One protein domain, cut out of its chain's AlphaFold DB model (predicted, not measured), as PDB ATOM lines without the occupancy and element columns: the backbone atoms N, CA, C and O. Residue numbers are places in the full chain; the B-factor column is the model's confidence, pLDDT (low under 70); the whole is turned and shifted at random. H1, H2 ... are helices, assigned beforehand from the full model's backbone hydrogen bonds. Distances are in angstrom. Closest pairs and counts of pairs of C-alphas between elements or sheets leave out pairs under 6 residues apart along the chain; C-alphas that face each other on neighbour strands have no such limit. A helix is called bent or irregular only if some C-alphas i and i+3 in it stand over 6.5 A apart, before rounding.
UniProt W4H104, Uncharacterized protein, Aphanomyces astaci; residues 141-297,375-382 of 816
ATOM      1  N   SER A 141     239.541 -68.023  31.233       75.50
ATOM      2  CA  SER A 141     240.067 -69.196  31.950       75.50
ATOM      3  C   SER A 141     241.182 -69.903  31.168       75.50
ATOM      4  O   SER A 141     242.223 -70.263  31.712       75.50
ATOM      5  N   MET A 142     241.007 -70.032  29.851       80.56
ATOM      6  CA  MET A 142     242.026 -70.589  28.959       80.56
ATOM      7  C   MET A 142     243.255 -69.679  28.842       80.56
ATOM      8  O   MET A 142     244.381 -70.162  28.786       80.56
ATOM      9  N   PHE A 143     243.058 -68.364  28.784       83.88
ATOM     10  CA  PHE A 143     244.148 -67.394  28.789       83.88
ATOM     11  C   PHE A 143     244.949 -67.452  30.096       83.88
ATOM     12  O   PHE A 143     246.173 -67.492  30.042       83.88
ATOM     13  N   GLU A 144     244.285 -67.535  31.249       84.38
ATOM     14  CA  GLU A 144     244.929 -67.681  32.557       84.38
ATOM     15  C   GLU A 144     245.740 -68.982  32.657       84.38
ATOM     16  O   GLU A 144     246.897 -68.961  33.088       84.38
ATOM     17  N   ALA A 145     245.182 -70.099  32.177       87.25
ATOM     18  CA  ALA A 145     245.887 -71.377  32.108       87.25
ATOM     19  C   ALA A 145     247.131 -71.299  31.204       87.25
ATOM     20  O   ALA A 145     248.221 -71.715  31.600       87.25
ATOM     21  N   LEU A 146     247.005 -70.702  30.012       89.94
ATOM     22  CA  LEU A 146     248.136 -70.496  29.103       89.94
ATOM     23  C   LEU A 146     249.203 -69.575  29.707       89.94
ATOM     24  O   LEU A 146     250.390 -69.837  29.534       89.94
ATOM     25  N   CYS A 147     248.807 -68.518  30.418       91.12
ATOM     26  CA  CYS A 147     249.733 -67.623  31.107       91.12
ATOM     27  C   CYS A 147     250.504 -68.357  32.207       91.12
ATOM     28  O   CYS A 147     251.727 -68.238  32.266       91.12
ATOM     29  N   THR A 148     249.824 -69.184  32.999       90.75
ATOM     30  CA  THR A 148     250.446 -69.989  34.062       90.75
ATOM     31  C   THR A 148     251.447 -71.001  33.502       90.75
ATOM     32  O   THR A 148     252.571 -71.086  33.990       90.75
ATOM     33  N   GLU A 149     251.102 -71.718  32.429       91.81
ATOM     34  CA  GLU A 149     252.041 -72.655  31.793       91.81
ATOM     35  C   GLU A 149     253.178 -71.941  31.049       91.81
ATOM     36  O   GLU A 149     254.313 -72.415  31.037       91.81
ATOM     37  N   SER A 150     252.923 -70.763  30.473       93.25
ATOM     38  CA  SER A 150     253.961 -69.991  29.778       93.25
ATOM     39  C   SER A 150     255.073 -69.479  30.693       93.25
ATOM     40  O   SER A 150     256.189 -69.307  30.210       93.25
ATOM     41  N   LEU A 151     254.818 -69.310  31.998       91.06
ATOM     42  CA  LEU A 151     255.851 -68.979  32.987       91.06
ATOM     43  C   LEU A 151     256.918 -70.075  33.120       91.06
ATOM     44  O   LEU A 151     258.057 -69.791  33.469       91.06
ATOM     45  N   LYS A 152     256.568 -71.333  32.839       90.19
ATOM     46  CA  LYS A 152     257.486 -72.471  32.973       90.19
ATOM     47  C   LYS A 152     258.404 -72.632  31.757       90.19
ATOM     48  O   LYS A 152     259.329 -73.442  31.793       90.19
ATOM     49  N   ILE A 153     258.160 -71.887  30.674       90.06
ATOM     50  CA  ILE A 153     258.973 -71.958  29.460       90.06
ATOM     51  C   ILE A 153     260.327 -71.287  29.700       90.06
ATOM     52  O   ILE A 153     260.417 -70.120  30.068       90.06
ATOM     53  N   LEU A 154     261.398 -72.015  29.392       89.38
ATOM     54  CA  LEU A 154     262.776 -71.535  29.494       89.38
ATOM     55  C   LEU A 154     263.203 -70.752  28.236       89.38
ATOM     56  O   LEU A 154     264.187 -71.096  27.588       89.38
ATOM     57  N   ASP A 155     262.443 -69.718  27.860       89.75
ATOM     58  CA  ASP A 155     262.719 -68.849  26.700       89.75
ATOM     59  C   ASP A 155     263.011 -67.393  27.092       89.75
ATOM     60  O   ASP A 155     262.756 -66.460  26.321       89.75
ATOM     61  N   SER A 156     263.550 -67.215  28.303       87.56
ATOM     62  CA  SER A 156     263.846 -65.915  28.916       87.56
ATOM     63  C   SER A 156     262.602 -65.028  29.075       87.56
ATOM     64  O   SER A 156     262.688 -63.805  28.988       87.56
ATOM     65  N   GLY A 157     261.432 -65.642  29.295       88.94
ATOM     66  CA  GLY A 157     260.156 -64.951  29.510       88.94
ATOM     67  C   GLY A 157     259.508 -64.394  28.237       88.94
ATOM     68  O   GLY A 157     258.537 -63.641  28.330       88.94
ATOM     69  N   PHE A 158     260.021 -64.739  27.050       94.31
ATOM     70  CA  PHE A 158     259.535 -64.214  25.772       94.31
ATOM     71  C   PHE A 158     258.081 -64.614  25.499       94.31
ATOM     72  O   PHE A 158     257.241 -63.743  25.267       94.31
ATOM     73  N   ALA A 159     257.762 -65.913  25.524       94.12
ATOM     74  CA  ALA A 159     256.420 -66.396  25.203       94.12
ATOM     75  C   ALA A 159     255.378 -65.858  26.186       94.12
ATOM     76  O   ALA A 159     254.281 -65.477  25.769       94.12
ATOM     77  N   HIS A 160     255.749 -65.779  27.465       95.12
ATOM     78  CA  HIS A 160     254.911 -65.234  28.523       95.12
ATOM     79  C   HIS A 160     254.583 -63.754  28.286       95.12
ATOM     80  O   HIS A 160     253.412 -63.392  28.158       95.12
ATOM     81  N   LEU A 161     255.605 -62.902  28.126       94.38
ATOM     82  CA  LEU A 161     255.398 -61.472  27.896       94.38
ATOM     83  C   LEU A 161     254.603 -61.210  26.611       94.38
ATOM     84  O   LEU A 161     253.682 -60.392  26.598       94.38
ATOM     85  N   PHE A 162     254.929 -61.922  25.530       94.56
ATOM     86  CA  PHE A 162     254.253 -61.760  24.247       94.56
ATOM     87  C   PHE A 162     252.762 -62.117  24.346       94.56
ATOM     88  O   PHE A 162     251.925 -61.416  23.767       94.56
ATOM     89  N   LEU A 163     252.411 -63.176  25.086       91.88
ATOM     90  CA  LEU A 163     251.027 -63.587  25.331       91.88
ATOM     91  C   LEU A 163     250.267 -62.539  26.155       91.88
ATOM     92  O   LEU A 163     249.204 -62.084  25.721       91.88
ATOM     93  N   VAL A 164     250.832 -62.125  27.295       88.81
ATOM     94  CA  VAL A 164     250.219 -61.167  28.229       88.81
ATOM     95  C   VAL A 164     250.003 -59.809  27.558       88.81
ATOM     96  O   VAL A 164     248.893 -59.279  27.598       88.81
ATOM     97  N   ILE A 165     251.008 -59.262  26.866       84.88
ATOM     98  CA  ILE A 165     250.877 -57.981  26.151       84.88
ATOM     99  C   ILE A 165     249.884 -58.091  24.991       84.88
ATOM    100  O   ILE A 165     249.055 -57.201  24.805       84.88
ATOM    101  N   SER A 166     249.917 -59.182  24.216       84.81
ATOM    102  CA  SER A 166     248.983 -59.358  23.093       84.81
ATOM    103  C   SER A 166     247.525 -59.395  23.550       84.81
ATOM    104  O   SER A 166     246.651 -58.893  22.840       84.81
ATOM    105  N   TRP A 167     247.257 -59.988  24.715       82.00
ATOM    106  CA  TRP A 167     245.926 -60.010  25.309       82.00
ATOM    107  C   TRP A 167     245.528 -58.635  25.849       82.00
ATOM    108  O   TRP A 167     244.517 -58.086  25.416       82.00
ATOM    109  N   ASN A 168     246.348 -58.048  26.726       77.00
ATOM    110  CA  ASN A 168     246.030 -56.789  27.403       77.00
ATOM    111  C   ASN A 168     245.908 -55.600  26.434       77.00
ATOM    112  O   ASN A 168     245.010 -54.780  26.586       77.00
ATOM    113  N   LEU A 169     246.737 -55.538  25.385       74.50
ATOM    114  CA  LEU A 169     246.638 -54.499  24.350       74.50
ATOM    115  C   LEU A 169     245.614 -54.823  23.251       74.50
ATOM    116  O   LEU A 169     245.476 -54.060  22.295       74.50
ATOM    117  N   MET A 170     244.941 -55.981  23.317       72.25
ATOM    118  CA  MET A 170     244.110 -56.512  22.226       72.25
ATOM    119  C   MET A 170     244.841 -56.456  20.867       72.25
ATOM    120  O   MET A 170     244.260 -56.188  19.804       72.25
ATOM    121  N   ALA A 171     246.150 -56.698  20.892       69.62
ATOM    122  CA  ALA A 171     247.017 -56.520  19.746       69.62
ATOM    123  C   ALA A 171     247.004 -57.767  18.855       69.62
ATOM    124  O   ALA A 171     246.881 -58.911  19.295       69.62
ATOM    125  N   ARG A 172     247.139 -57.562  17.540       77.44
ATOM    126  CA  ARG A 172     247.513 -58.669  16.648       77.44
ATOM    127  C   ARG A 172     248.982 -58.987  16.907       77.44
ATOM    128  O   ARG A 172     249.762 -58.061  17.051       77.44
ATOM    129  N   SER A 173     249.394 -60.245  16.781       83.12
ATOM    130  CA  SER A 173     250.807 -60.618  16.964       83.12
ATOM    131  C   SER A 173     251.781 -59.872  16.041       83.12
ATOM    132  O   SER A 173     252.923 -59.667  16.421       83.12
ATOM    133  N   LYS A 174     251.332 -59.415  14.860       79.50
ATOM    134  CA  LYS A 174     252.137 -58.545  13.982       79.50
ATOM    135  C   LYS A 174     252.359 -57.146  14.578       79.50
ATOM    136  O   LYS A 174     253.398 -56.560  14.346       79.50
ATOM    137  N   SER A 175     251.390 -56.626  15.327       81.44
ATOM    138  CA  SER A 175     251.515 -55.363  16.062       81.44
ATOM    139  C   SER A 175     252.325 -55.546  17.346       81.44
ATOM    140  O   SER A 175     253.102 -54.670  17.699       81.44
ATOM    141  N   THR A 176     252.180 -56.691  18.023       86.19
ATOM    142  CA  THR A 176     252.962 -57.009  19.227       86.19
ATOM    143  C   THR A 176     254.458 -57.114  18.924       86.19
ATOM    144  O   THR A 176     255.265 -56.601  19.688       86.19
ATOM    145  N   GLU A 177     254.852 -57.727  17.797       88.75
ATOM    146  CA  GLU A 177     256.279 -57.832  17.443       88.75
ATOM    147  C   GLU A 177     256.931 -56.497  17.060       88.75
ATOM    148  O   GLU A 177     258.151 -56.403  17.090       88.75
ATOM    149  N   THR A 178     256.143 -55.474  16.708       87.19
ATOM    150  CA  THR A 178     256.643 -54.140  16.332       87.19
ATOM    151  C   THR A 178     256.720 -53.168  17.513       87.19
ATOM    152  O   THR A 178     256.986 -51.987  17.314       87.19
ATOM    153  N   ILE A 179     256.431 -53.618  18.740       85.69
ATOM    154  CA  ILE A 179     256.527 -52.760  19.926       85.69
ATOM    155  C   ILE A 179     258.001 -52.431  20.181       85.69
ATOM    156  O   ILE A 179     258.842 -53.326  20.263       85.69
ATOM    157  N   HIS A 180     258.300 -51.142  20.323       87.56
ATOM    158  CA  HIS A 180     259.586 -50.632  20.776       87.56
ATOM    159  C   HIS A 180     259.504 -50.208  22.238       87.56
ATOM    160  O   HIS A 180     258.437 -49.841  22.727       87.56
ATOM    161  N   LEU A 181     260.647 -50.237  22.917       85.94
ATOM    162  CA  LEU A 181     260.784 -49.732  24.280       85.94
ATOM    163  C   LEU A 181     260.421 -48.242  24.368       85.94
ATOM    164  O   LEU A 181     259.804 -47.831  25.342       85.94
ATOM    165  N   ASP A 182     260.687 -47.470  23.312       83.44
ATOM    166  CA  ASP A 182     260.344 -46.041  23.234       83.44
ATOM    167  C   ASP A 182     258.828 -45.784  23.132       83.44
ATOM    168  O   ASP A 182     258.375 -44.658  23.303       83.44
ATOM    169  N   HIS A 183     258.022 -46.820  22.864       82.31
ATOM    170  CA  HIS A 183     256.559 -46.723  22.878       82.31
ATOM    171  C   HIS A 183     255.964 -46.867  24.288       82.31
ATOM    172  O   HIS A 183     254.746 -46.789  24.432       82.31
ATOM    173  N   ILE A 184     256.782 -47.162  25.305       81.69
ATOM    174  CA  ILE A 184     256.319 -47.459  26.661       81.69
ATOM    175  C   ILE A 184     256.676 -46.286  27.579       81.69
ATOM    176  O   ILE A 184     257.843 -46.056  27.883       81.69
ATOM    177  N   SER A 185     255.653 -45.588  28.062       73.88
ATOM    178  CA  SER A 185     255.744 -44.545  29.086       73.88
ATOM    179  C   SER A 185     254.869 -44.904  30.288       73.88
ATOM    180  O   SER A 185     253.936 -45.703  30.184       73.88
ATOM    181  N   LEU A 186     255.195 -44.332  31.447       71.31
ATOM    182  CA  LEU A 186     254.343 -44.389  32.630       71.31
ATOM    183  C   LEU A 186     253.571 -43.068  32.739       71.31
ATOM    184  O   LEU A 186     254.197 -42.014  32.817       71.31
ATOM    185  N   GLU A 187     252.242 -43.142  32.749       61.66
ATOM    186  CA  GLU A 187     251.335 -42.001  32.950       61.66
ATOM    187  C   GLU A 187     250.612 -42.123  34.308       61.66
ATOM    188  O   GLU A 187     250.601 -43.199  34.909       61.66
ATOM    189  N   GLU A 188     250.061 -41.011  34.813       49.72
ATOM    190  CA  GLU A 188     249.591 -40.831  36.206       49.72
ATOM    191  C   GLU A 188     248.409 -41.739  36.612       49.72
ATOM    192  O   GLU A 188     248.213 -42.027  37.795       49.72
ATOM    193  N   ASP A 189     247.663 -42.246  35.630       52.25
ATOM    194  CA  ASP A 189     246.437 -43.019  35.815       52.25
ATOM    195  C   ASP A 189     246.682 -44.529  35.688       52.25
ATOM    196  O   ASP A 189     247.074 -45.035  34.632       52.25
ATOM    197  N   ILE A 190     246.403 -45.285  36.758       54.06
ATOM    198  CA  ILE A 190     246.666 -46.727  36.797       54.06
ATOM    199  C   ILE A 190     245.434 -47.525  37.257       54.06
ATOM    200  O   ILE A 190     244.899 -47.321  38.342       54.06
ATOM    201  N   CYS A 191     245.012 -48.506  36.452       48.25
ATOM    202  CA  CYS A 191     243.911 -49.421  36.768       48.25
ATOM    203  C   CYS A 191     244.399 -50.870  36.832       48.25
ATOM    204  O   CYS A 191     244.806 -51.411  35.803       48.25
ATOM    205  N   TYR A 192     244.299 -51.530  37.991       53.72
ATOM    206  CA  TYR A 192     244.582 -52.963  38.115       53.72
ATOM    207  C   TYR A 192     243.506 -53.698  38.927       53.72
ATOM    208  O   TYR A 192     242.942 -53.178  39.890       53.72
ATOM    209  N   GLY A 193     243.195 -54.918  38.483       47.34
ATOM    210  CA  GLY A 193     242.259 -55.835  39.133       47.34
ATOM    211  C   GLY A 193     242.975 -56.926  39.926       47.34
ATOM    212  O   GLY A 193     244.134 -57.246  39.659       47.34
ATOM    213  N   ARG A 194     242.267 -57.527  40.891       49.25
ATOM    214  CA  ARG A 194     242.738 -58.684  41.665       49.25
ATOM    215  C   ARG A 194     242.807 -59.908  40.747       49.25
ATOM    216  O   ARG A 194     241.821 -60.605  40.529       49.25
ATOM    217  N   HIS A 195     243.973 -60.128  40.166       61.06
ATOM    218  CA  HIS A 195     244.208 -61.142  39.145       61.06
ATOM    219  C   HIS A 195     245.313 -62.110  39.566       61.06
ATOM    220  O   HIS A 195     246.183 -61.734  40.353       61.06
ATOM    221  N   SER A 196     245.300 -63.336  39.028       71.94
ATOM    222  CA  SER A 196     246.410 -64.286  39.187       71.94
ATOM    223  C   SER A 196     247.738 -63.621  38.796       71.94
ATOM    224  O   SER A 196     247.774 -62.935  37.769       71.94
ATOM    225  N   PRO A 197     248.832 -63.799  39.563       82.31
ATOM    226  CA  PRO A 197     250.113 -63.161  39.253       82.31
ATOM    227  C   PRO A 197     250.600 -63.453  37.826       82.31
ATOM    228  O   PRO A 197     251.221 -62.600  37.200       82.31
ATOM    229  N   ALA A 198     250.249 -64.612  37.257       84.69
ATOM    230  CA  ALA A 198     250.622 -64.991  35.894       84.69
ATOM    231  C   ALA A 198     250.063 -64.069  34.795       84.69
ATOM    232  O   ALA A 198     250.573 -64.078  33.683       84.69
ATOM    233  N   ILE A 199     249.016 -63.283  35.049       83.25
ATOM    234  CA  ILE A 199     248.446 -62.388  34.027       83.25
ATOM    235  C   ILE A 199     248.866 -60.923  34.208       83.25
ATOM    236  O   ILE A 199     248.413 -60.052  33.463       83.25
ATOM    237  N   TRP A 200     249.741 -60.639  35.176       80.12
ATOM    238  CA  TRP A 200     250.157 -59.281  35.510       80.12
ATOM    239  C   TRP A 200     251.149 -58.722  34.490       80.12
ATOM    240  O   TRP A 200     252.281 -59.187  34.383       80.12
ATOM    241  N   SER A 201     250.756 -57.651  33.796       83.62
ATOM    242  CA  SER A 201     251.580 -56.994  32.771       83.62
ATOM    243  C   SER A 201     252.927 -56.496  33.305       83.62
ATOM    244  O   SER A 201     253.954 -56.729  32.674       83.62
ATOM    245  N   PHE A 202     252.949 -55.853  34.480       85.62
ATOM    246  CA  PHE A 202     254.199 -55.379  35.087       85.62
ATOM    247  C   PHE A 202     255.078 -56.518  35.602       85.62
ATOM    248  O   PHE A 202     256.299 -56.434  35.478       85.62
ATOM    249  N   LEU A 203     254.482 -57.600  36.114       88.88
ATOM    250  CA  LEU A 203     255.242 -58.789  36.498       88.88
ATOM    251  C   LEU A 203     255.851 -59.462  35.266       88.88
ATOM    252  O   LEU A 203     257.035 -59.775  35.277       88.88
ATOM    253  N   ALA A 204     255.080 -59.623  34.189       90.62
ATOM    254  CA  ALA A 204     255.558 -60.191  32.934       90.62
ATOM    255  C   ALA A 204     256.699 -59.355  32.331       90.62
ATOM    256  O   ALA A 204     257.706 -59.914  31.894       90.62
ATOM    257  N   LEU A 205     256.576 -58.018  32.344       90.94
ATOM    258  CA  LEU A 205     257.644 -57.101  31.930       90.94
ATOM    259  C   LEU A 205     258.876 -57.238  32.829       90.94
ATOM    260  O   LEU A 205     259.986 -57.361  32.321       90.94
ATOM    261  N   GLY A 206     258.683 -57.275  34.151       90.62
ATOM    262  CA  GLY A 206     259.756 -57.466  35.124       90.62
ATOM    263  C   GLY A 206     260.510 -58.780  34.911       90.62
ATOM    264  O   GLY A 206     261.735 -58.767  34.841       90.62
ATOM    265  N   ILE A 207     259.795 -59.895  34.734       92.44
ATOM    266  CA  ILE A 207     260.364 -61.218  34.435       92.44
ATOM    267  C   ILE A 207     261.192 -61.164  33.152       92.44
ATOM    268  O   ILE A 207     262.338 -61.606  33.138       92.44
ATOM    269  N   TYR A 208     260.633 -60.605  32.077       94.06
ATOM    270  CA  TYR A 208     261.316 -60.536  30.790       94.06
ATOM    271  C   TYR A 208     262.564 -59.649  30.846       94.06
ATOM    272  O   TYR A 208     263.623 -60.065  30.387       94.06
ATOM    273  N   PHE A 209     262.487 -58.460  31.445       92.12
ATOM    274  CA  PHE A 209     263.649 -57.577  31.579       92.12
ATOM    275  C   PHE A 209     264.725 -58.174  32.488       92.12
ATOM    276  O   PHE A 209     265.906 -58.071  32.172       92.12
ATOM    277  N   ALA A 210     264.334 -58.855  33.567       89.50
ATOM    278  CA  ALA A 210     265.268 -59.507  34.481       89.50
ATOM    279  C   ALA A 210     265.989 -60.695  33.816       89.50
ATOM    280  O   ALA A 210     267.162 -60.932  34.081       89.50
ATOM    281  N   CYS A 211     265.316 -61.411  32.909       89.81
ATOM    282  CA  CYS A 211     265.923 -62.462  32.087       89.81
ATOM    283  C   CYS A 211     266.796 -61.937  30.933       89.81
ATOM    284  O   CYS A 211     267.472 -62.736  30.287       89.81
ATOM    285  N   ASN A 212     266.747 -60.636  30.625       89.06
ATOM    286  CA  ASN A 212     267.460 -60.022  29.502       89.06
ATOM    287  C   ASN A 212     268.217 -58.751  29.962       89.06
ATOM    288  O   ASN A 212     267.925 -57.648  29.488       89.06
ATOM    289  N   PRO A 213     269.202 -58.873  30.874       81.44
ATOM    290  CA  PRO A 213     269.837 -57.727  31.536       81.44
ATOM    291  C   PRO A 213     270.655 -56.839  30.586       81.44
ATOM    292  O   PRO A 213     270.804 -55.641  30.831       81.44
ATOM    293  N   THR A 214     271.163 -57.400  29.485       79.94
ATOM    294  CA  THR A 214     271.949 -56.685  28.464       79.94
ATOM    295  C   THR A 214     271.087 -56.029  27.386       79.94
ATOM    296  O   THR A 214     271.622 -55.559  26.381       79.94
ATOM    297  N   MET A 215     269.759 -56.030  27.536       82.81
ATOM    298  CA  MET A 215     268.871 -55.460  26.530       82.81
ATOM    299  C   MET A 215     269.129 -53.958  26.370       82.81
ATOM    300  O   MET A 215     269.094 -53.195  27.337       82.81
ATOM    301  N   ALA A 216     269.395 -53.550  25.131       76.75
ATOM    302  CA  ALA A 216     269.562 -52.157  24.746       76.75
ATOM    303  C   ALA A 216     268.220 -51.535  24.331       76.75
ATOM    304  O   ALA A 216     267.247 -52.236  24.053       76.75
ATOM    305  N   THR A 217     268.182 -50.206  24.266       75.44
ATOM    306  CA  THR A 217     267.045 -49.452  23.723       75.44
ATOM    307  C   THR A 217     266.769 -49.849  22.270       75.44
ATOM    308  O   THR A 217     267.703 -50.055  21.496       75.44
ATOM    309  N   GLY A 218     265.492 -49.963  21.892       85.50
ATOM    310  CA  GLY A 218     265.081 -50.436  20.569       85.50
ATOM    311  C   GLY A 218     263.833 -51.316  20.624       85.50
ATOM    312  O   GLY A 218     262.924 -51.068  21.418       85.50
ATOM    313  N   ALA A 219     263.772 -52.334  19.762       88.00
ATOM    314  CA  ALA A 219     262.641 -53.258  19.702       88.00
ATOM    315  C   ALA A 219     262.494 -54.038  21.019       88.00
ATOM    316  O   ALA A 219     263.469 -54.590  21.523       88.00
ATOM    317  N   LEU A 220     261.265 -54.145  21.542       89.75
ATOM    318  CA  LEU A 220     260.972 -54.886  22.777       89.75
ATOM    319  C   LEU A 220     261.350 -56.372  22.653       89.75
ATOM    320  O   LEU A 220     261.787 -56.996  23.619       89.75
ATOM    321  N   PHE A 221     261.198 -56.935  21.452       91.88
ATOM    322  CA  PHE A 221     261.531 -58.321  21.133       91.88
ATOM    323  C   PHE A 221     262.652 -58.373  20.078       91.88
ATOM    324  O   PHE A 221     262.358 -58.354  18.879       91.88
ATOM    325  N   PRO A 222     263.933 -58.441  20.486       83.75
ATOM    326  CA  PRO A 222     265.060 -58.406  19.559       83.75
ATOM    327  C   PRO A 222     265.161 -59.687  18.712       83.75
ATOM    328  O   PRO A 222     264.860 -60.792  19.170       83.75
ATOM    329  N   GLY A 223     265.614 -59.536  17.464       83.06
ATOM    330  CA  GLY A 223     265.774 -60.616  16.481       83.06
ATOM    331  C   GLY A 223     264.677 -60.647  15.407       83.06
ATOM    332  O   GLY A 223     263.790 -59.796  15.377       83.06
ATOM    333  N   ALA A 224     264.711 -61.650  14.528       78.75
ATOM    334  CA  ALA A 224     263.777 -61.778  13.406       78.75
ATOM    335  C   ALA A 224     262.653 -62.802  13.662       78.75
ATOM    336  O   ALA A 224     262.810 -63.757  14.420       78.75
ATOM    337  N   ARG A 225     261.525 -62.645  12.950       82.56
ATOM    338  CA  ARG A 225     260.395 -63.602  12.911       82.56
ATOM    339  C   ARG A 225     259.751 -63.893  14.281       82.56
ATOM    340  O   ARG A 225     259.344 -65.025  14.556       82.56
ATOM    341  N   GLN A 226     259.598 -62.871  15.124       90.19
ATOM    342  CA  GLN A 226     259.060 -63.026  16.486       90.19
ATOM    343  C   GLN A 226     257.647 -63.607  16.506       90.19
ATOM    344  O   GLN A 226     257.363 -64.503  17.298       90.19
ATOM    345  N   ARG A 227     256.770 -63.188  15.586       87.25
ATOM    346  CA  ARG A 227     255.432 -63.778  15.438       87.25
ATOM    347  C   ARG A 227     255.476 -65.284  15.187       87.25
ATOM    348  O   ARG A 227     254.628 -66.005  15.709       87.25
ATOM    349  N   ASP A 228     256.421 -65.761  14.381       87.06
ATOM    350  CA  ASP A 228     256.519 -67.184  14.048       87.06
ATOM    351  C   ASP A 228     257.106 -67.974  15.222       87.06
ATOM    352  O   ASP A 228     256.608 -69.054  15.545       87.06
ATOM    353  N   ARG A 229     258.108 -67.406  15.909       91.69
ATOM    354  CA  ARG A 229     258.661 -67.946  17.160       91.69
ATOM    355  C   ARG A 229     257.573 -68.082  18.226       91.69
ATOM    356  O   ARG A 229     257.381 -69.170  18.765       91.69
ATOM    357  N   PHE A 230     256.802 -67.021  18.457       93.19
ATOM    358  CA  PHE A 230     255.665 -67.041  19.372       93.19
ATOM    359  C   PHE A 230     254.586 -68.028  18.920       93.19
ATOM    360  O   PHE A 230     254.051 -68.769  19.734       93.19
ATOM    361  N   GLY A 231     254.289 -68.107  17.620       89.31
ATOM    362  CA  GLY A 231     253.329 -69.072  17.082       89.31
ATOM    363  C   GLY A 231     253.705 -70.528  17.377       89.31
ATOM    364  O   GLY A 231     252.826 -71.330  17.696       89.31
ATOM    365  N   LYS A 232     255.000 -70.869  17.323       90.00
ATOM    366  CA  LYS A 232     255.509 -72.194  17.715       90.00
ATOM    367  C   LYS A 232     255.359 -72.435  19.219       90.00
ATOM    368  O   LYS A 232     254.836 -73.479  19.601       90.00
ATOM    369  N   ALA A 233     255.752 -71.464  20.046       90.50
ATOM    370  CA  ALA A 233     255.616 -71.547  21.501       90.50
ATOM    371  C   ALA A 233     254.144 -71.689  21.928       90.50
ATOM    372  O   ALA A 233     253.807 -72.576  22.704       90.50
ATOM    373  N   LEU A 234     253.245 -70.897  21.341       90.12
ATOM    374  CA  LEU A 234     251.807 -70.960  21.594       90.12
ATOM    375  C   LEU A 234     251.212 -72.317  21.213       90.12
ATOM    376  O   LEU A 234     250.341 -72.817  21.916       90.12
ATOM    377  N   LYS A 235     251.673 -72.930  20.116       87.88
ATOM    378  CA  LYS A 235     251.226 -74.274  19.736       87.88
ATOM    379  C   LYS A 235     251.664 -75.315  20.772       87.88
ATOM    380  O   LYS A 235     250.859 -76.163  21.140       87.88
ATOM    381  N   ALA A 236     252.909 -75.239  21.245       87.69
ATOM    382  CA  ALA A 236     253.408 -76.120  22.299       87.69
ATOM    383  C   ALA A 236     252.629 -75.932  23.614       87.69
ATOM    384  O   ALA A 236     252.197 -76.913  24.209       87.69
ATOM    385  N   LEU A 237     252.358 -74.682  24.004       88.75
ATOM    386  CA  LEU A 237     251.537 -74.345  25.172       88.75
ATOM    387  C   LEU A 237     250.107 -74.860  25.060       88.75
ATOM    388  O   LEU A 237     249.593 -75.468  25.991       88.75
ATOM    389  N   ALA A 238     249.467 -74.650  23.909       85.81
ATOM    390  CA  ALA A 238     248.121 -75.146  23.675       85.81
ATOM    391  C   ALA A 238     248.077 -76.675  23.796       85.81
ATOM    392  O   ALA A 238     247.143 -77.200  24.388       85.81
ATOM    393  N   HIS A 239     249.094 -77.387  23.301       84.81
ATOM    394  CA  HIS A 239     249.208 -78.831  23.508       84.81
ATOM    395  C   HIS A 239     249.418 -79.217  24.973       84.81
ATOM    396  O   HIS A 239     248.815 -80.190  25.411       84.81
ATOM    397  N   ALA A 240     250.224 -78.470  25.730       84.25
ATOM    398  CA  ALA A 240     250.434 -78.732  27.152       84.25
ATOM    399  C   ALA A 240     249.144 -78.555  27.975       84.25
ATOM    400  O   ALA A 240     248.872 -79.357  28.860       84.25
ATOM    401  N   VAL A 241     248.322 -77.552  27.642       83.31
ATOM    402  CA  VAL A 241     247.077 -77.243  28.369       83.31
ATOM    403  C   VAL A 241     245.882 -78.093  27.904       83.31
ATOM    404  O   VAL A 241     245.052 -78.475  28.720       83.31
ATOM    405  N   LEU A 242     245.763 -78.389  26.602       74.81
ATOM    406  CA  LEU A 242     244.572 -79.024  26.000       74.81
ATOM    407  C   LEU A 242     244.810 -80.459  25.485       74.81
ATOM    408  O   LEU A 242     243.884 -81.111  24.989       74.81
ATOM    409  N   GLY A 243     246.044 -80.962  25.527       74.75
ATOM    410  CA  GLY A 243     246.390 -82.285  25.008       74.75
ATOM    411  C   GLY A 243     246.108 -82.443  23.506       74.75
ATOM    412  O   GLY A 243     246.419 -81.574  22.683       74.75
ATOM    413  N   SER A 244     245.513 -83.574  23.118       60.31
ATOM    414  CA  SER A 244     245.183 -83.914  21.721       60.31
ATOM    415  C   SER A 244     244.113 -83.004  21.097       60.31
ATOM    416  O   SER A 244     244.067 -82.865  19.873       60.31
ATOM    417  N   THR A 245     243.311 -82.310  21.914       59.91
ATOM    418  CA  THR A 245     242.270 -81.368  21.455       59.91
ATOM    419  C   THR A 245     242.821 -80.001  21.019       59.91
ATOM    420  O   THR A 245     242.095 -79.176  20.466       59.91
ATOM    421  N   ALA A 246     244.124 -79.750  21.200       58.06
ATOM    422  CA  ALA A 246     244.775 -78.486  20.845       58.06
ATOM    423  C   ALA A 246     244.959 -78.267  19.329       58.06
ATOM    424  O   ALA A 246     245.195 -77.142  18.877       58.06
ATOM    425  N   ASN A 247     244.909 -79.339  18.528       58.81
ATOM    426  CA  ASN A 247     245.302 -79.284  17.124       58.81
ATOM    427  C   ASN A 247     244.340 -78.418  16.300       58.81
ATOM    428  O   ASN A 247     243.269 -78.845  15.880       58.81
ATOM    429  N   GLY A 248     244.770 -77.184  16.034       60.09
ATOM    430  CA  GLY A 248     244.033 -76.237  15.210       60.09
ATOM    431  C   GLY A 248     242.947 -75.455  15.943       60.09
ATOM    432  O   GLY A 248     242.264 -74.696  15.269       60.09
ATOM    433  N   THR A 249     242.808 -75.568  17.269       63.94
ATOM    434  CA  THR A 249     241.775 -74.862  18.054       63.94
ATOM    435  C   THR A 249     242.216 -73.462  18.495       63.94
ATOM    436  O   THR A 249     241.454 -72.497  18.360       63.94
ATOM    437  N   VAL A 250     243.475 -73.312  18.929       71.62
ATOM    438  CA  VAL A 250     244.055 -72.045  19.408       71.62
ATOM    439  C   VAL A 250     245.212 -71.597  18.514       71.62
ATOM    440  O   VAL A 250     246.136 -72.352  18.225       71.62
ATOM    441  N   GLY A 251     245.175 -70.340  18.072       79.25
ATOM    442  CA  GLY A 251     246.273 -69.709  17.342       79.25
ATOM    443  C   GLY A 251     246.473 -68.253  17.748       79.25
ATOM    444  O   GLY A 251     245.708 -67.693  18.528       79.25
ATOM    445  N   THR A 252     247.471 -67.593  17.160       82.06
ATOM    446  CA  THR A 252     247.805 -66.183  17.448       82.06
ATOM    447  C   THR A 252     246.620 -65.226  17.271       82.06
ATOM    448  O   THR A 252     246.467 -64.246  17.996       82.06
ATOM    449  N   HIS A 253     245.716 -65.531  16.335       75.50
ATOM    450  CA  HIS A 253     244.480 -64.776  16.131       75.50
ATOM    451  C   HIS A 253     243.415 -65.008  17.212       75.50
ATOM    452  O   HIS A 253     242.551 -64.143  17.380       75.50
ATOM    453  N   SER A 254     243.447 -66.149  17.906       79.38
ATOM    454  CA  SER A 254     242.510 -66.492  18.980       79.38
ATOM    455  C   SER A 254     242.714 -65.604  20.201       79.38
ATOM    456  O   SER A 254     241.721 -65.253  20.820       79.38
ATOM    457  N   ILE A 255     243.951 -65.173  20.487       77.62
ATOM    458  CA  ILE A 255     244.295 -64.299  21.626       77.62
ATOM    459  C   ILE A 255     243.539 -62.983  21.527       77.62
ATOM    460  O   ILE A 255     242.689 -62.695  22.358       77.62
ATOM    461  N   ARG A 256     243.767 -62.220  20.452       76.12
ATOM    462  CA  ARG A 256     243.067 -60.951  20.250       76.12
ATOM    463  C   ARG A 256     241.558 -61.139  20.203       76.12
ATOM    464  O   ARG A 256     240.839 -60.330  20.757       76.12
ATOM    465  N   LYS A 257     241.064 -62.169  19.507       69.06
ATOM    466  CA  LYS A 257     239.619 -62.433  19.451       69.06
ATOM    467  C   LYS A 257     239.052 -62.752  20.826       69.06
ATOM    468  O   LYS A 257     237.957 -62.305  21.103       69.06
ATOM    469  N   GLY A 258     239.789 -63.499  21.637       64.94
ATOM    470  CA  GLY A 258     239.478 -63.804  23.025       64.94
ATOM    471  C   GLY A 258     239.424 -62.550  23.869       64.94
ATOM    472  O   GLY A 258     238.369 -62.233  24.391       64.94
ATOM    473  N   ALA A 259     240.507 -61.774  23.872       63.44
ATOM    474  CA  ALA A 259     240.594 -60.494  24.562       63.44
ATOM    475  C   ALA A 259     239.478 -59.535  24.129       63.44
ATOM    476  O   ALA A 259     238.788 -58.978  24.972       63.44
ATOM    477  N   THR A 260     239.227 -59.399  22.822       58.25
ATOM    478  CA  THR A 260     238.085 -58.637  22.308       58.25
ATOM    479  C   THR A 260     236.788 -59.243  22.823       58.25
ATOM    480  O   THR A 260     236.067 -58.546  23.491       58.25
ATOM    481  N   THR A 261     236.474 -60.520  22.615       57.34
ATOM    482  CA  THR A 261     235.229 -61.132  23.119       57.34
ATOM    483  C   THR A 261     235.056 -60.996  24.633       57.34
ATOM    484  O   THR A 261     233.922 -60.872  25.076       57.34
ATOM    485  N   PHE A 262     236.145 -60.978  25.397       52.28
ATOM    486  CA  PHE A 262     236.164 -60.873  26.850       52.28
ATOM    487  C   PHE A 262     236.009 -59.432  27.360       52.28
ATOM    488  O   PHE A 262     235.290 -59.198  28.319       52.28
ATOM    489  N   VAL A 263     236.604 -58.444  26.688       48.44
ATOM    490  CA  VAL A 263     236.426 -57.008  26.987       48.44
ATOM    491  C   VAL A 263     235.134 -56.461  26.353       48.44
ATOM    492  O   VAL A 263     234.528 -55.505  26.832       48.44
ATOM    493  N   CYS A 264     234.677 -57.088  25.271       37.28
ATOM    494  CA  CYS A 264     233.581 -56.657  24.414       37.28
ATOM    495  C   CYS A 264     232.222 -57.361  24.564       37.28
ATOM    496  O   CYS A 264     231.412 -57.208  23.640       37.28
ATOM    497  N   PRO A 265     231.824 -57.996  25.676       41.09
ATOM    498  CA  PRO A 265     230.396 -58.236  25.882       41.09
ATOM    499  C   PRO A 265     229.599 -56.909  25.988       41.09
ATOM    500  O   PRO A 265     228.373 -56.929  26.006       41.09
ATOM    501  N   GLY A 266     230.274 -55.748  25.916       40.31
ATOM    502  CA  GLY A 266     229.713 -54.450  25.517       40.31
ATOM    503  C   GLY A 266     230.233 -53.810  24.208       40.31
ATOM    504  O   GLY A 266     229.876 -52.666  23.945       40.31
ATOM    505  N   SER A 267     231.069 -54.445  23.369       41.81
ATOM    506  CA  SER A 267     231.655 -53.758  22.193       41.81
ATOM    507  C   SER A 267     232.190 -54.648  21.056       41.81
ATOM    508  O   SER A 267     233.365 -54.626  20.708       41.81
ATOM    509  N   THR A 268     231.332 -55.411  20.385       36.47
ATOM    510  CA  THR A 268     231.457 -55.467  18.906       36.47
ATOM    511  C   THR A 268     230.154 -55.155  18.174       36.47
ATOM    512  O   THR A 268     230.179 -54.914  16.972       36.47
ATOM    513  N   SER A 269     229.039 -55.081  18.902       37.34
ATOM    514  CA  SER A 269     227.733 -54.551  18.474       37.34
ATOM    515  C   SER A 269     226.711 -54.685  19.619       37.34
ATOM    516  O   SER A 269     225.552 -55.018  19.389       37.34
ATOM    517  N   GLY A 270     227.163 -54.505  20.866       37.75
ATOM    518  CA  GLY A 270     226.325 -54.485  22.070       37.75
ATOM    519  C   GLY A 270     226.138 -53.049  22.571       37.75
ATOM    520  O   GLY A 270     226.926 -52.179  22.194       37.75
ATOM    521  N   PRO A 271     225.084 -52.761  23.359       33.41
ATOM    522  CA  PRO A 271     224.900 -51.443  23.957       33.41
ATOM    523  C   PRO A 271     226.144 -51.056  24.767       33.41
ATOM    524  O   PRO A 271     226.655 -51.873  25.527       33.41
ATOM    525  N   SER A 272     226.617 -49.813  24.617       43.41
ATOM    526  CA  SER A 272     227.675 -49.271  25.478       43.41
ATOM    527  C   SER A 272     227.294 -49.437  26.954       43.41
ATOM    528  O   SER A 272     226.106 -49.475  27.269       43.41
ATOM    529  N   VAL A 273     228.262 -49.467  27.876       44.47
ATOM    530  CA  VAL A 273     227.966 -49.489  29.326       44.47
ATOM    531  C   VAL A 273     226.975 -48.379  29.715       44.47
ATOM    532  O   VAL A 273     226.036 -48.617  30.461       44.47
ATOM    533  N   ILE A 274     227.077 -47.217  29.060       43.72
ATOM    534  CA  ILE A 274     226.128 -46.099  29.163       43.72
ATOM    535  C   ILE A 274     224.711 -46.520  28.734       43.72
ATOM    536  O   ILE A 274     223.738 -46.236  29.420       43.72
ATOM    537  N   SER A 275     224.579 -47.237  27.618       43.16
ATOM    538  CA  SER A 275     223.300 -47.754  27.118       43.16
ATOM    539  C   SER A 275     222.711 -48.875  27.987       43.16
ATOM    540  O   SER A 275     221.497 -49.061  27.967       43.16
ATOM    541  N   VAL A 276     223.537 -49.627  28.722       44.91
ATOM    542  CA  VAL A 276     223.088 -50.616  29.720       44.91
ATOM    543  C   VAL A 276     222.590 -49.898  30.973       44.91
ATOM    544  O   VAL A 276     221.456 -50.123  31.377       44.91
ATOM    545  N   CYS A 277     223.365 -48.948  31.504       43.50
ATOM    546  CA  CYS A 277     222.972 -48.119  32.644       43.50
ATOM    547  C   CYS A 277     221.653 -47.374  32.383       43.50
ATOM    548  O   CYS A 277     220.750 -47.431  33.206       43.50
ATOM    549  N   ILE A 278     221.478 -46.784  31.194       45.00
ATOM    550  CA  ILE A 278     220.227 -46.108  30.807       45.00
ATOM    551  C   ILE A 278     219.039 -47.083  30.738       45.00
ATOM    552  O   ILE A 278     217.933 -46.721  31.128       45.00
ATOM    553  N   ARG A 279     219.237 -48.321  30.263       41.62
ATOM    554  CA  ARG A 279     218.156 -49.327  30.181       41.62
ATOM    555  C   ARG A 279     217.804 -49.947  31.531       41.62
ATOM    556  O   ARG A 279     216.669 -50.373  31.703       41.62
ATOM    557  N   CYS A 280     218.754 -49.989  32.459       39.16
ATOM    558  CA  CYS A 280     218.563 -50.474  33.826       39.16
ATOM    559  C   CYS A 280     218.168 -49.357  34.812       39.16
ATOM    560  O   CYS A 280     217.990 -49.637  35.992       39.16
ATOM    561  N   GLY A 281     218.030 -48.105  34.352       35.34
ATOM    562  CA  GLY A 281     217.674 -46.963  35.203       35.34
ATOM    563  C   GLY A 281     218.793 -46.504  36.146       35.34
ATOM    564  O   GLY A 281     218.521 -45.874  37.163       35.34
ATOM    565  N   TRP A 282     220.051 -46.826  35.845       44.34
ATOM    566  CA  TRP A 282     221.215 -46.472  36.657       44.34
ATOM    567  C   TRP A 282     221.850 -45.173  36.155       44.34
ATOM    568  O   TRP A 282     222.213 -45.061  34.982       44.34
ATOM    569  N   SER A 283     222.045 -44.193  37.039       42.91
ATOM    570  CA  SER A 283     222.844 -43.008  36.733       42.91
ATOM    571  C   SER A 283     224.336 -43.336  36.876       42.91
ATOM    572  O   SER A 283     224.784 -43.927  37.859       42.91
ATOM    573  N   LEU A 284     225.148 -42.927  35.891       43.00
ATOM    574  CA  LEU A 284     226.611 -43.107  35.919       43.00
ATOM    575  C   LEU A 284     227.281 -42.355  37.095       43.00
ATOM    576  O   LEU A 284     228.471 -42.537  37.343       43.00
ATOM    577  N   GLY A 285     226.518 -41.494  37.787       38.75
ATOM    578  CA  GLY A 285     226.893 -40.740  38.986       38.75
ATOM    579  C   GLY A 285     227.520 -41.586  40.080       38.75
ATOM    580  O   GLY A 285     228.531 -41.184  40.632       38.75
ATOM    581  N   ASN A 286     227.005 -42.794  40.304       39.69
ATOM    582  CA  ASN A 286     227.339 -43.553  41.513       39.69
ATOM    583  C   ASN A 286     228.314 -44.721  41.286       39.69
ATOM    584  O   ASN A 286     228.691 -45.389  42.247       39.69
ATOM    585  N   VAL A 287     228.711 -44.993  40.036       39.84
ATOM    586  CA  VAL A 287     229.637 -46.094  39.688       39.84
ATOM    587  C   VAL A 287     231.057 -45.581  39.438       39.84
ATOM    588  O   VAL A 287     232.012 -46.265  39.782       39.84
ATOM    589  N   VAL A 288     231.203 -44.366  38.898       38.81
ATOM    590  CA  VAL A 288     232.513 -43.753  38.594       38.81
ATOM    591  C   VAL A 288     233.214 -43.218  39.852       38.81
ATOM    592  O   VAL A 288     234.430 -43.101  39.875       38.81
ATOM    593  N   GLU A 289     232.464 -42.936  40.919       38.97
ATOM    594  CA  GLU A 289     232.991 -42.330  42.156       38.97
ATOM    595  C   GLU A 289     233.258 -43.359  43.273       38.97
ATOM    596  O   GLU A 289     233.656 -43.005  44.379       38.97
ATOM    597  N   ARG A 290     233.093 -44.662  42.997       42.06
ATOM    598  CA  ARG A 290     233.442 -45.732  43.942       42.06
ATOM    599  C   ARG A 290     234.846 -46.258  43.644       42.06
ATOM    600  O   ARG A 290     235.006 -47.300  43.018       42.06
ATOM    601  N   ALA A 291     235.863 -45.569  44.161       39.94
ATOM    602  CA  ALA A 291     237.273 -45.980  44.095       39.94
ATOM    603  C   ALA A 291     237.580 -47.336  44.780       39.94
ATOM    604  O   ALA A 291     238.685 -47.849  44.664       39.94
ATOM    605  N   GLY A 292     236.608 -47.956  45.463       42.44
ATOM    606  CA  GLY A 292     236.788 -49.208  46.209       42.44
ATOM    607  C   GLY A 292     236.969 -50.487  45.375       42.44
ATOM    608  O   GLY A 292     237.095 -51.553  45.969       42.44
ATOM    609  N   PHE A 293     236.958 -50.420  44.035       44.56
ATOM    610  CA  PHE A 293     237.059 -51.603  43.155       44.56
ATOM    611  C   PHE A 293     238.384 -51.735  42.387       44.56
ATOM    612  O   PHE A 293     238.664 -52.810  41.859       44.56
ATOM    613  N   ALA A 294     239.191 -50.676  42.303       49.47
ATOM    614  CA  ALA A 294     240.475 -50.680  41.604       49.47
ATOM    615  C   ALA A 294     241.606 -50.556  42.630       49.47
ATOM    616  O   ALA A 294     241.604 -49.638  43.448       49.47
ATOM    617  N   GLN A 295     242.559 -51.488  42.596       58.03
ATOM    618  CA  GLN A 295     243.726 -51.462  43.474       58.03
ATOM    619  C   GLN A 295     244.943 -51.016  42.669       58.03
ATOM    620  O   GLN A 295     245.119 -51.416  41.517       58.03
ATOM    621  N   LEU A 296     245.792 -50.185  43.271       66.12
ATOM    622  CA  LEU A 296     247.070 -49.840  42.665       66.12
ATOM    623  C   LEU A 296     247.975 -51.082  42.628       66.12
ATOM    624  O   LEU A 296     247.967 -51.872  43.578       66.12
ATOM    625  N   PRO A 297     248.775 -51.269  41.564       70.12
ATOM    626  CA  PRO A 297     249.804 -52.297  41.567       70.12
ATOM    627  C   PRO A 297     250.805 -52.011  42.698       70.12
ATOM    628  O   PRO A 297     250.938 -50.856  43.107       70.12
ATOM    629  N   SER A 375     248.893 -48.307  48.374       63.62
ATOM    630  CA  SER A 375     248.154 -47.044  48.301       63.62
ATOM    631  C   SER A 375     249.140 -45.897  48.084       63.62
ATOM    632  O   SER A 375     250.172 -45.893  48.748       63.62
ATOM    633  N   SER A 376     248.805 -44.930  47.228       63.94
ATOM    634  CA  SER A 376     249.664 -43.784  46.907       63.94
ATOM    635  C   SER A 376     248.912 -42.463  47.032       63.94
ATOM    636  O   SER A 376     247.708 -42.422  46.787       63.94
ATOM    637  N   ALA A 377     249.634 -41.380  47.333       54.94
ATOM    638  CA  ALA A 377     249.139 -40.009  47.177       54.94
ATOM    639  C   ALA A 377     249.358 -39.456  45.752       54.94
ATOM    640  O   ALA A 377     248.684 -38.509  45.359       54.94
ATOM    641  N   THR A 378     250.290 -40.038  44.986       58.56
ATOM    642  CA  THR A 378     250.667 -39.589  43.632       58.56
ATOM    643  C   THR A 378     250.024 -40.410  42.518       58.56
ATOM    644  O   THR A 378     249.851 -39.905  41.418       58.56
ATOM    645  N   LEU A 379     249.687 -41.675  42.783       61.84
ATOM    646  CA  LEU A 379     248.987 -42.548  41.838       61.84
ATOM    647  C   LEU A 379     247.524 -42.676  42.250       61.84
ATOM    648  O   LEU A 379     247.233 -43.095  43.370       61.84
ATOM    649  N   ALA A 380     246.605 -42.368  41.336       57.78
ATOM    650  CA  ALA A 380     245.177 -42.534  41.564       57.78
ATOM    651  C   ALA A 380     244.663 -43.801  40.854       57.78
ATOM    652  O   ALA A 380     244.925 -43.991  39.662       57.78
ATOM    653  N   PRO A 381     243.915 -44.686  41.544       58.44
ATOM    654  CA  PRO A 381     243.188 -45.740  40.861       58.44
ATOM    655  C   PRO A 381     242.088 -45.092  40.017       58.44
ATOM    656  O   PRO A 381     241.269 -44.333  40.535       58.44
ATOM    657  N   THR A 382     242.020 -45.411  38.727       54.16
ATOM    658  CA  THR A 382     241.154 -44.703  37.761       54.16
ATOM    659  C   THR A 382     239.642 -44.879  37.984       54.16
ATOM    660  O   THR A 382     238.852 -44.476  37.135       54.16
TER     661      THR A 382
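This is residues 141 to 297 and 375 to 382 of the 816 residues of an uncharacterized protein of Aphanomyces astaci (UniProt W4H104). A cluster of helices is built round H2, with H1 and H4 side by side with it at shallow tilts, H5 crossing it near its first residues, and H6 packed on it near its last ones. A loose, low-confidence arm with H7 leads away from H6 to one end of the longest axis, and residues 280 to 297 run back from it. The printed part has 165 residues with seven named helices, H1 to H7 in chain order, and no named strand; the class is all helix, though under half of the residues, 75, are in named elements. It is only just compact, close to loose, with a radius of gyration of the C-alphas of 18.0 A and spans of 51 by 41 by 25 A.

The longest helix is H5, residues 226 to 246, irregular, with C-alphas 241 and 244 9.6 A apart and a kink of 85 degrees near residue 240. With residues 230 to 234 alone it touches the hub, H2, residues 158 to 168, about perpendicular at 85 degrees; the closest C-alphas, of Phe 230 and Ala 159, are 5.9 A apart. H4, residues 201 to 210, touches H2 at a shallow tilt of 22 degrees, opposite ways, closest at C-alphas Ala 204 and Leu 161, 5.2 A. H1, residues 141 to 150, forms a helical hairpin with H2, closest at C-alphas Ser 150 and His 160, 5.0 A. H1 also touches H5, whose residues 237 to 241 alone take part, closest at C-alphas Leu 146 and Leu 237, 6.5 A. H6, residues 252 to 263, touches H2 with residues 255 to 259 alone, closest at C-alphas Ala 259 and Trp 167, 5.4 A; the tilt of 37 degrees is only just steep. H3, residues 173 to 176, touches H2, closest at C-alphas Thr 176 and Ser 166, 6.0 A. H7, residues 273 to 279, touches no helix. Every O i to N i+4 pair is within hydrogen-bond range in H1, H2, H4 and H7, against 14 of 17 in H5 and 7 of 8 in H6; H3 is too short for one.

H5 measures 21.5 A, H6 17.5 A and H2 15.5 A from first to last C-alpha. H1 begins at C-alpha 141 (240.067, -69.196, 31.950), and H7 ends at C-alpha 279 (218.156, -49.327, 30.181).

The two farthest C-alphas, of Thr 214 and Gly 281, are 55.5 A apart. Residues 298 to 374 are not printed; C-alphas 297 and 375 are 8.7 A apart across the cut. The links H3 to H4 and H4 to H5 are long. Residues 189 to 190 pair with residues 380 to 381, parallel. Mean pLDDT of the printed part is 71.4; 64 residues are under 70, among them 257 to 296.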